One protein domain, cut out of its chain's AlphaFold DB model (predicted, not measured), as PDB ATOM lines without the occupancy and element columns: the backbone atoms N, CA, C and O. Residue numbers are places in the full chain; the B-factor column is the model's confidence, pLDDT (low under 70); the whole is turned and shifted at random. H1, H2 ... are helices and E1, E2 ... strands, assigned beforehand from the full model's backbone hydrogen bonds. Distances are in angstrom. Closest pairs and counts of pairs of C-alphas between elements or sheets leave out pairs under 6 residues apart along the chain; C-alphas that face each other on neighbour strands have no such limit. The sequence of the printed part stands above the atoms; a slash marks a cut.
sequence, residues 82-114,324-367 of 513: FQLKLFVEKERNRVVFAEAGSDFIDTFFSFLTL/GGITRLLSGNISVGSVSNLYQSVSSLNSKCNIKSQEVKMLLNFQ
ATOM      1  N   PHE A  82     -46.754 -22.618  50.758       83.94
ATOM      2  CA  PHE A  82     -47.359 -21.293  50.663       83.94
ATOM      3  C   PHE A  82     -48.863 -21.428  50.446       83.94
ATOM      4  O   PHE A  82     -49.317 -22.296  49.701       83.94
ATOM      5  N   GLN A  83     -49.638 -20.562  51.091       82.38
ATOM      6  CA  GLN A  83     -51.074 -20.462  50.863       82.38
ATOM      7  C   GLN A  83     -51.342 -19.295  49.913       82.38
ATOM      8  O   GLN A  83     -50.917 -18.173  50.178       82.38
ATOM      9  N   LEU A  84     -52.057 -19.570  48.823       82.06
ATOM     10  CA  LEU A  84     -52.522 -18.564  47.871       82.06
ATOM     11  C   LEU A  84     -54.047 -18.631  47.779       82.06
ATOM     12  O   LEU A  84     -54.619 -19.724  47.800       82.06
ATOM     13  N   LYS A  85     -54.712 -17.482  47.640       80.38
ATOM     14  CA  LYS A  85     -56.132 -17.446  47.260       80.38
ATOM     15  C   LYS A  85     -56.221 -17.242  45.757       80.38
ATOM     16  O   LYS A  85     -55.743 -16.235  45.249       80.38
ATOM     17  N   LEU A  86     -56.811 -18.197  45.048       80.94
ATOM     18  CA  LEU A  86     -56.936 -18.149  43.593       80.94
ATOM     19  C   LEU A  86     -58.340 -17.708  43.198       80.94
ATOM     20  O   LEU A  86     -59.334 -18.207  43.723       80.94
ATOM     21  N   PHE A  87     -58.412 -16.823  42.216       78.75
ATOM     22  CA  PHE A  87     -59.648 -16.353  41.619       78.75
ATOM     23  C   PHE A  87     -59.693 -16.858  40.185       78.75
ATOM     24  O   PHE A  87     -58.861 -16.507  39.344       78.75
ATOM     25  N   VAL A  88     -60.642 -17.756  39.938       81.69
ATOM     26  CA  VAL A  88     -60.699 -18.573  38.727       81.69
ATOM     27  C   VAL A  88     -61.922 -18.186  37.908       81.69
ATOM     28  O   VAL A  88     -63.052 -18.193  38.400       81.69
ATOM     29  N   GLU A  89     -61.692 -17.880  36.635       83.88
ATOM     30  CA  GLU A  89     -62.734 -17.755  35.624       83.88
ATOM     31  C   GLU A  89     -63.298 -19.148  35.352       83.88
ATOM     32  O   GLU A  89     -62.648 -19.988  34.726       83.88
ATOM     33  N   LYS A  90     -64.509 -19.401  35.859       88.62
ATOM     34  CA  LYS A  90     -65.132 -20.733  35.841       88.62
ATOM     35  C   LYS A  90     -65.350 -21.270  34.430       88.62
ATOM     36  O   LYS A  90     -65.171 -22.461  34.211       88.62
ATOM     37  N   GLU A  91     -65.703 -20.405  33.482       88.94
ATOM     38  CA  GLU A  91     -66.016 -20.807  32.104       88.94
ATOM     39  C   GLU A  91     -64.800 -21.372  31.363       88.94
ATOM     40  O   GLU A  91     -64.925 -22.329  30.605       88.94
ATOM     41  N   ARG A  92     -63.615 -20.799  31.603       87.25
ATOM     42  CA  ARG A  92     -62.361 -21.188  30.938       87.25
ATOM     43  C   ARG A  92     -61.427 -21.997  31.837       87.25
ATOM     44  O   ARG A  92     -60.319 -22.315  31.420       87.25
ATOM     45  N   ASN A  93     -61.859 -22.286  33.068       81.81
ATOM     46  CA  ASN A  93     -61.054 -22.885  34.132       81.81
ATOM     47  C   ASN A  93     -59.656 -22.244  34.251       81.81
ATOM     48  O   ASN A  93     -58.633 -22.923  34.342       81.81
ATOM     49  N   ARG A  94     -59.615 -20.911  34.184       79.69
ATOM     50  CA  ARG A  94     -58.377 -20.135  34.099       79.69
ATOM     51  C   ARG A  94     -58.193 -19.318  35.364       79.69
ATOM     52  O   ARG A  94     -59.102 -18.594  35.766       79.69
ATOM     53  N   VAL A  95     -57.015 -19.397  35.979       76.75
ATOM     54  CA  VAL A  95     -56.653 -18.481  37.069       76.75
ATOM     55  C   VAL A  95     -56.540 -17.080  36.477       76.75
ATOM     56  O   VAL A  95     -55.697 -16.839  35.616       76.75
ATOM     57  N   VAL A  96     -57.419 -16.180  36.907       76.19
ATOM     58  CA  VAL A  96     -57.395 -14.774  36.489       76.19
ATOM     59  C   VAL A  96     -56.472 -14.002  37.399       76.19
ATOM     60  O   VAL A  96     -55.725 -13.171  36.902       76.19
ATOM     61  N   PHE A  97     -56.523 -14.282  38.706       71.31
ATOM     62  CA  PHE A  97     -55.647 -13.677  39.694       71.31
ATOM     63  C   PHE A  97     -55.422 -14.536  40.925       71.31
ATOM     64  O   PHE A  97     -56.195 -15.442  41.225       71.31
ATOM     65  N   ALA A  98     -54.333 -14.251  41.629       76.94
ATOM     66  CA  ALA A  98     -53.976 -14.911  42.869       76.94
ATOM     67  C   ALA A  98     -53.637 -13.853  43.925       76.94
ATOM     68  O   ALA A  98     -53.065 -12.827  43.599       76.94
ATOM     69  N   GLU A  99     -53.994 -14.061  45.180       75.81
ATOM     70  CA  GLU A  99     -53.550 -13.246  46.314       75.81
ATOM     71  C   GLU A  99     -52.517 -14.070  47.086       75.81
ATOM     72  O   GLU A  99     -52.751 -15.256  47.354       75.81
ATOM     73  N   ALA A 100     -51.375 -13.467  47.414       78.38
ATOM     74  CA  ALA A 100     -50.281 -14.140  48.102       78.38
ATOM     75  C   ALA A 100     -49.664 -13.247  49.180       78.38
ATOM     76  O   ALA A 100     -49.576 -12.032  49.017       78.38
ATOM     77  N   GLY A 101     -49.219 -13.870  50.272       75.06
ATOM     78  CA  GLY A 101     -48.513 -13.180  51.352       75.06
ATOM     79  C   GLY A 101     -47.065 -12.827  50.999       75.06
ATOM     80  O   GLY A 101     -46.493 -13.363  50.046       75.06
ATOM     81  N   SER A 102     -46.461 -11.969  51.824       76.31
ATOM     82  CA  SER A 102     -45.089 -11.470  51.667       76.31
ATOM     83  C   SER A 102     -44.050 -12.585  51.552       76.31
ATOM     84  O   SER A 102     -43.250 -12.546  50.626       76.31
ATOM     85  N   ASP A 103     -44.139 -13.639  52.370       82.69
ATOM     86  CA  ASP A 103     -43.231 -14.798  52.298       82.69
ATOM     87  C   ASP A 103     -43.143 -15.420  50.888       82.69
ATOM     88  O   ASP A 103     -42.070 -15.830  50.435       82.69
ATOM     89  N   PHE A 104     -44.287 -15.536  50.199       84.62
ATOM     90  CA  PHE A 104     -44.344 -16.095  48.847       84.62
ATOM     91  C   PHE A 104     -43.747 -15.115  47.839       84.62
ATOM     92  O   PHE A 104     -42.958 -15.528  46.995       84.62
ATOM     93  N   ILE A 105     -44.088 -13.827  47.947       80.75
ATOM     94  CA  ILE A 105     -43.550 -12.777  47.074       80.75
ATOM     95  C   ILE A 105     -42.032 -12.671  47.207       80.75
ATOM     96  O   ILE A 105     -41.344 -12.613  46.194       80.75
ATOM     97  N   ASP A 106     -41.504 -12.700  48.429       82.25
ATOM     98  CA  ASP A 106     -40.068 -12.647  48.687       82.25
ATOM     99  C   ASP A 106     -39.342 -13.826  48.054       82.25
ATOM    100  O   ASP A 106     -38.347 -13.657  47.349       82.25
ATOM    101  N   THR A 107     -39.885 -15.026  48.263       86.75
ATOM    102  CA  THR A 107     -39.372 -16.250  47.646       86.75
ATOM    103  C   THR A 107     -39.411 -16.128  46.123       86.75
ATOM    104  O   THR A 107     -38.431 -16.440  45.456       86.75
ATOM    105  N   PHE A 108     -40.503 -15.616  45.557       85.25
ATOM    106  CA  PHE A 108     -40.675 -15.475  44.114       85.25
ATOM    107  C   PHE A 108     -39.724 -14.432  43.503       85.25
ATOM    108  O   PHE A 108     -39.101 -14.690  42.475       85.25
ATOM    109  N   PHE A 109     -39.535 -13.281  44.153       85.81
ATOM    110  CA  PHE A 109     -38.562 -12.265  43.737       85.81
ATOM    111  C   PHE A 109     -37.118 -12.737  43.886       85.81
ATOM    112  O   PHE A 109     -36.276 -12.372  43.062       85.81
ATOM    113  N   SER A 110     -36.835 -13.605  44.861       88.25
ATOM    114  CA  SER A 110     -35.496 -14.171  45.034       88.25
ATOM    115  C   SER A 110     -35.008 -14.939  43.800       88.25
ATOM    116  O   SER A 110     -33.800 -14.988  43.571       88.25
ATOM    117  N   PHE A 111     -35.907 -15.443  42.941       89.50
ATOM    118  CA  PHE A 111     -35.538 -16.167  41.717       89.50
ATOM    119  C   PHE A 111     -34.686 -15.308  40.784       89.50
ATOM    120  O   PHE A 111     -33.784 -15.817  40.126       89.50
ATOM    121  N   LEU A 112     -34.932 -13.994  40.757       89.31
ATOM    122  CA  LEU A 112     -34.160 -13.061  39.941       89.31
ATOM    123  C   LEU A 112     -32.714 -12.904  40.442       89.31
ATOM    124  O   LEU A 112     -31.838 -12.528  39.668       89.31
ATOM    125  N   THR A 113     -32.451 -13.197  41.718       90.56
ATOM    126  CA  THR A 113     -31.109 -13.093  42.314       90.56
ATOM    127  C   THR A 113     -30.255 -14.337  42.071       90.56
ATOM    128  O   THR A 113     -29.034 -14.268  42.178       90.56
ATOM    129  N   LEU A 114     -30.871 -15.465  41.699       92.25
ATOM    130  CA  LEU A 114     -30.164 -16.724  41.487       92.25
ATOM    131  C   LEU A 114     -29.310 -16.671  40.210       92.25
ATOM    132  O   LEU A 114     -29.845 -16.381  39.134       92.25
ATOM    133  N   GLY A 324     -32.213 -12.153  36.906       88.75
ATOM    134  CA  GLY A 324     -32.613 -10.757  36.787       88.75
ATOM    135  C   GLY A 324     -31.592  -9.882  36.047       88.75
ATOM    136  O   GLY A 324     -31.942  -8.897  35.393       88.75
ATOM    137  N   GLY A 325     -30.310 -10.250  36.106       89.19
ATOM    138  CA  GLY A 325     -29.253  -9.643  35.301       89.19
ATOM    139  C   GLY A 325     -29.452  -9.924  33.813       89.19
ATOM    140  O   GLY A 325     -29.342  -9.003  33.005       89.19
ATOM    141  N   ILE A 326     -29.832 -11.155  33.456       90.38
ATOM    142  CA  ILE A 326     -30.144 -11.546  32.072       90.38
ATOM    143  C   ILE A 326     -31.381 -10.801  31.563       90.38
ATOM    144  O   ILE A 326     -31.333 -10.199  30.490       90.38
ATOM    145  N   THR A 327     -32.473 -10.764  32.337       87.44
ATOM    146  CA  THR A 327     -33.684 -10.014  31.953       87.44
ATOM    147  C   THR A 327     -33.389  -8.533  31.761       87.44
ATOM    148  O   THR A 327     -33.898  -7.932  30.815       87.44
ATOM    149  N   ARG A 328     -32.533  -7.945  32.608       86.75
ATOM    150  CA  ARG A 328     -32.093  -6.554  32.472       86.75
ATOM    151  C   ARG A 328     -31.277  -6.333  31.200       86.75
ATOM    152  O   ARG A 328     -31.595  -5.418  30.445       86.75
ATOM    153  N   LEU A 329     -30.258  -7.160  30.951       87.94
ATOM    154  CA  LEU A 329     -29.405  -7.069  29.756       87.94
ATOM    155  C   LEU A 329     -30.234  -7.167  28.471       87.94
ATOM    156  O   LEU A 329     -30.042  -6.394  27.536       87.94
ATOM    157  N   LEU A 330     -31.223  -8.058  28.458       86.75
ATOM    158  CA  LEU A 330     -32.113  -8.264  27.319       86.75
ATOM    159  C   LEU A 330     -33.290  -7.276  27.281       86.75
ATOM    160  O   LEU A 330     -34.156  -7.387  26.414       86.75
ATOM    161  N   SER A 331     -33.332  -6.288  28.183       78.94
ATOM    162  CA  SER A 331     -34.410  -5.289  28.296       78.94
ATOM    163  C   SER A 331     -35.812  -5.905  28.395       78.94
ATOM    164  O   SER A 331     -36.776  -5.367  27.858       78.94
ATOM    165  N   GLY A 332     -35.930  -7.066  29.039       65.31
ATOM    166  CA  GLY A 332     -37.179  -7.824  29.132       65.31
ATOM    167  C   GLY A 332     -37.629  -8.490  27.825       65.31
ATOM    168  O   GLY A 332     -38.711  -9.063  27.795       65.31
ATOM    169  N   ASN A 333     -36.817  -8.475  26.759       66.50
ATOM    170  CA  ASN A 333     -37.114  -9.143  25.484       66.50
ATOM    171  C   ASN A 333     -36.812 -10.650  25.519       66.50
ATOM    172  O   ASN A 333     -36.294 -11.203  24.544       66.50
ATOM    173  N   ILE A 334     -37.108 -11.296  26.645       67.75
ATOM    174  CA  ILE A 334     -37.044 -12.746  26.796       67.75
ATOM    175  C   ILE A 334     -38.444 -13.294  26.533       67.75
ATOM    176  O   ILE A 334     -39.411 -12.864  27.163       67.75
ATOM    177  N   SER A 335     -38.548 -14.234  25.599       62.56
ATOM    178  CA  SER A 335     -39.796 -14.911  25.225       62.56
ATOM    179  C   SER A 335     -40.075 -16.182  26.041       62.56
ATOM    180  O   SER A 335     -41.096 -16.840  25.848       62.56
ATOM    181  N   VAL A 336     -39.193 -16.524  26.985       63.53
ATOM    182  CA  VAL A 336     -39.340 -17.688  27.866       63.53
ATOM    183  C   VAL A 336     -40.284 -17.388  29.031       63.53
ATOM    184  O   VAL A 336     -39.917 -16.748  30.022       63.53
ATOM    185  N   GLY A 337     -41.497 -17.929  28.931       67.44
ATOM    186  CA  GLY A 337     -42.462 -17.984  30.027       67.44
ATOM    187  C   GLY A 337     -42.822 -16.612  30.605       67.44
ATOM    188  O   GLY A 337     -43.000 -15.637  29.881       67.44
ATOM    189  N   SER A 338     -42.959 -16.544  31.930       75.38
ATOM    190  CA  SER A 338     -43.367 -15.342  32.673       75.38
ATOM    191  C   SER A 338     -42.203 -14.593  33.339       75.38
ATOM    192  O   SER A 338     -42.438 -13.659  34.104       75.38
ATOM    193  N   VAL A 339     -40.950 -14.966  33.053       80.38
ATOM    194  CA  VAL A 339     -39.760 -14.377  33.698       80.38
ATOM    195  C   VAL A 339     -39.643 -12.880  33.395       80.38
ATOM    196  O   VAL A 339     -39.373 -12.080  34.292       80.38
ATOM    197  N   SER A 340     -39.916 -12.477  32.151       79.38
ATOM    198  CA  SER A 340     -39.958 -11.061  31.766       79.38
ATOM    199  C   SER A 340     -41.014 -10.297  32.561       79.38
ATOM    200  O   SER A 340     -40.729  -9.209  33.055       79.38
ATOM    201  N   ASN A 341     -42.197 -10.887  32.760       80.69
ATOM    202  CA  ASN A 341     -43.262 -10.270  33.554       80.69
ATOM    203  C   ASN A 341     -42.819 -10.096  35.010       80.69
ATOM    204  O   ASN A 341     -43.003  -9.021  35.564       80.69
ATOM    205  N   LEU A 342     -42.156 -11.098  35.595       81.19
ATOM    206  CA  LEU A 342     -41.621 -11.024  36.957       81.19
ATOM    207  C   LEU A 342     -40.654  -9.843  37.141       81.19
ATOM    208  O   LEU A 342     -40.815  -9.055  38.072       81.19
ATOM    209  N   TYR A 343     -39.689  -9.679  36.232       81.19
ATOM    210  CA  TYR A 343     -38.765  -8.541  36.264       81.19
ATOM    211  C   TYR A 343     -39.495  -7.197  36.084       81.19
ATOM    212  O   TYR A 343     -39.235  -6.234  36.813       81.19
ATOM    213  N   GLN A 344     -40.445  -7.122  35.144       79.38
ATOM    214  CA  GLN A 344     -41.231  -5.907  34.904       79.38
ATOM    215  C   GLN A 344     -42.102  -5.522  36.103       79.38
ATOM    216  O   GLN A 344     -42.285  -4.332  36.364       79.38
ATOM    217  N   SER A 345     -42.589  -6.493  36.872       77.25
ATOM    218  CA  SER A 345     -43.333  -6.241  38.106       77.25
ATOM    219  C   SER A 345     -42.470  -5.568  39.162       77.25
ATOM    220  O   SER A 345     -42.885  -4.556  39.722       77.25
ATOM    221  N   VAL A 346     -41.239  -6.045  39.374       77.31
ATOM    222  CA  VAL A 346     -40.282  -5.383  40.279       77.31
ATOM    223  C   VAL A 346     -39.993  -3.950  39.807       77.31
ATOM    224  O   VAL A 346     -40.015  -3.011  40.603       77.31
ATOM    225  N   SER A 347     -39.801  -3.753  38.499       72.88
ATOM    226  CA  SER A 347     -39.567  -2.424  37.913       72.88
ATOM    227  C   SER A 347     -40.769  -1.481  38.087       72.88
ATOM    228  O   SER A 347     -40.619  -0.300  38.411       72.88
ATOM    229  N   SER A 348     -41.984  -2.006  37.926       71.31
ATOM    230  CA  SER A 348     -43.235  -1.256  38.087       71.31
ATOM    231  C   SER A 348     -43.514  -0.886  39.545       71.31
ATOM    232  O   SER A 348     -44.028   0.198  39.817       71.31
ATOM    233  N   LEU A 349     -43.143  -1.747  40.497       66.00
ATOM    234  CA  LEU A 349     -43.232  -1.453  41.930       66.00
ATOM    235  C   LEU A 349     -42.310  -0.290  42.322       66.00
ATOM    236  O   LEU A 349     -42.726   0.608  43.053       66.00
ATOM    237  N   ASN A 350     -41.093  -0.251  41.774       64.38
ATOM    238  CA  ASN A 350     -40.141   0.832  42.021       64.38
ATOM    239  C   ASN A 350     -40.678   2.210  41.581       64.38
ATOM    240  O   ASN A 350     -40.480   3.203  42.277       64.38
ATOM    241  N   SER A 351     -41.392   2.277  40.449       59.94
ATOM    242  CA  SER A 351     -41.934   3.539  39.924       59.94
ATOM    243  C   SER A 351     -43.211   4.004  40.630       59.94
ATOM    244  O   SER A 351     -43.371   5.201  40.867       59.94
ATOM    245  N   LYS A 352     -44.114   3.084  40.994       56.50
ATOM    246  CA  LYS A 352     -45.401   3.422  41.626       56.50
ATOM    247  C   LYS A 352     -45.268   3.834  43.089       56.50
ATOM    248  O   LYS A 352     -45.988   4.721  43.540       56.50
ATOM    249  N   CYS A 353     -44.376   3.196  43.837       50.78
ATOM    250  CA  CYS A 353     -44.431   3.254  45.296       50.78
ATOM    251  C   CYS A 353     -43.404   4.213  45.930       50.78
ATOM    252  O   CYS A 353     -43.301   4.247  47.152       50.78
ATOM    253  N   ASN A 354     -42.650   5.013  45.151       44.69
ATOM    254  CA  ASN A 354     -41.548   5.851  45.671       44.69
ATOM    255  C   ASN A 354     -40.614   5.064  46.619       44.69
ATOM    256  O   ASN A 354     -40.055   5.629  47.565       44.69
ATOM    257  N   ILE A 355     -40.470   3.755  46.376       49.12
ATOM    258  CA  ILE A 355     -39.749   2.834  47.249       49.12
ATOM    259  C   ILE A 355     -38.280   3.229  47.194       49.12
ATOM    260  O   ILE A 355     -37.558   2.979  46.231       49.12
ATOM    261  N   LYS A 356     -37.823   3.899  48.251       48.62
ATOM    262  CA  LYS A 356     -36.402   4.172  48.482       48.62
ATOM    263  C   LYS A 356     -35.701   2.969  49.113       48.62
ATOM    264  O   LYS A 356     -34.544   3.129  49.507       48.62
ATOM    265  N   SER A 357     -36.370   1.818  49.230       58.75
ATOM    266  CA  SER A 357     -35.785   0.633  49.847       58.75
ATOM    267  C   SER A 357     -34.562   0.182  49.049       58.75
ATOM    268  O   SER A 357     -34.519   0.213  47.812       58.75
ATOM    269  N   GLN A 358     -33.506  -0.141  49.783       62.25
ATOM    270  CA  GLN A 358     -32.259  -0.624  49.209       62.25
ATOM    271  C   GLN A 358     -32.484  -1.993  48.547       62.25
ATOM    272  O   GLN A 358     -31.846  -2.317  47.552       62.25
ATOM    273  N   GLU A 359     -33.457  -2.741  49.056       64.50
ATOM    274  CA  GLU A 359     -33.833  -4.094  48.679       64.50
ATOM    275  C   GLU A 359     -34.439  -4.155  47.264       64.50
ATOM    276  O   GLU A 359     -34.019  -4.971  46.446       64.50
ATOM    277  N   VAL A 360     -35.345  -3.236  46.898       64.44
ATOM    278  CA  VAL A 360     -35.890  -3.177  45.522       64.44
ATOM    279  C   VAL A 360     -34.830  -2.705  44.524       64.44
ATOM    280  O   VAL A 360     -34.781  -3.186  43.393       64.44
ATOM    281  N   LYS A 361     -33.917  -1.819  44.941       67.25
ATOM    282  CA  LYS A 361     -32.767  -1.431  44.108       67.25
ATOM    283  C   LYS A 361     -31.828  -2.607  43.847       67.25
ATOM    284  O   LYS A 361     -31.295  -2.701  42.745       67.25
ATOM    285  N   MET A 362     -31.654  -3.510  44.812       69.94
ATOM    286  CA  MET A 362     -30.891  -4.749  44.611       69.94
ATOM    287  C   MET A 362     -31.561  -5.666  43.580       69.94
ATOM    288  O   MET A 362     -30.869  -6.210  42.725       69.94
ATOM    289  N   LEU A 363     -32.897  -5.747  43.576       73.88
ATOM    290  CA  LEU A 363     -33.675  -6.507  42.584       73.88
ATOM    291  C   LEU A 363     -33.785  -5.844  41.195       73.88
ATOM    292  O   LEU A 363     -34.424  -6.395  40.303       73.88
ATOM    293  N   LEU A 364     -33.199  -4.664  40.989       74.75
ATOM    294  CA  LEU A 364     -33.140  -3.989  39.680       74.75
ATOM    295  C   LEU A 364     -31.705  -3.739  39.207       74.75
ATOM    296  O   LEU A 364     -31.461  -3.524  38.019       74.75
ATOM    297  N   ASN A 365     -30.738  -3.804  40.120       74.19
ATOM    298  CA  ASN A 365     -29.319  -3.683  39.835       74.19
ATOM    299  C   ASN A 365     -28.582  -4.950  40.267       74.19
ATOM    300  O   ASN A 365     -27.803  -4.936  41.219       74.19
ATOM    301  N   PHE A 366     -28.841  -6.041  39.548       81.94
ATOM    302  CA  PHE A 366     -28.182  -7.318  39.786       81.94
ATOM    303  C   PHE A 366     -26.672  -7.184  39.607       81.94
ATOM    304  O   PHE A 366     -26.188  -6.739  38.559       81.94
ATOM    305  N   GLN A 367     -25.950  -7.567  40.654       85.31
ATOM    306  CA  GLN A 367     -24.499  -7.599  40.688       85.31
ATOM    307  C   GLN A 367     -24.023  -9.046  40.649       85.31
ATOM    308  O   GLN A 367     -24.704  -9.953  41.123       85.31
TER     309      GLN A 367
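This is residues 82 to 114 and 324 to 367 of the 513 residues of an uncharacterized protein of Daucus carota subsp. sativus (UniProt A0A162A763). A two-stranded hairpin, E1 and E2, makes an arm at one end of the long axis; a loose cluster of four helices, H1 to H4, makes the other. The printed part has 77 residues in order E1, E2, H1, H2, H3, H4, mixed in class, with an antiparallel sheet. It is only just loose, close to compact, with radius of gyration of the C-alphas 14.2 A, spanning 43 by 27 by 24 A.

Look first at E1, residues 84 to 89, and E2, residues 94 to 100, a hairpin, antiparallel at 157 degrees; N 87 and O 97 are within hydrogen-bond range at 2.8 A. By a tight link follows H1, residues 102 to 113; its residues 111 to 113 alone touch H2, residues 324 to 329, closest C-alphas Leu 112 and Gly 324, 4.2 A. H3, residues 339 to 352, touches H2 with residues 339 to 343 alone, about perpendicular at 88 degrees, closest C-alphas Thr 327 and Ser 340, 6.4 A. Every O i to N i+4 pair is within hydrogen-bond range in H2 and H3; H1 has 5 of 8.

Find C-alpha 84 at (-52.522, -18.564, 47.871); E1 runs 16.0 A, E2 17.3 A, H1 16.9 A, H3 20.3 A. H4, residues 358 to 362, ends at C-alpha 362, (-30.891, -4.749, 44.611).

Residues 115 to 323 are cut out, a gap of 8.0 A between C-alphas 114 and 324. Look for pLDDT under 70 at residues 332 to 337 and 349 to 362.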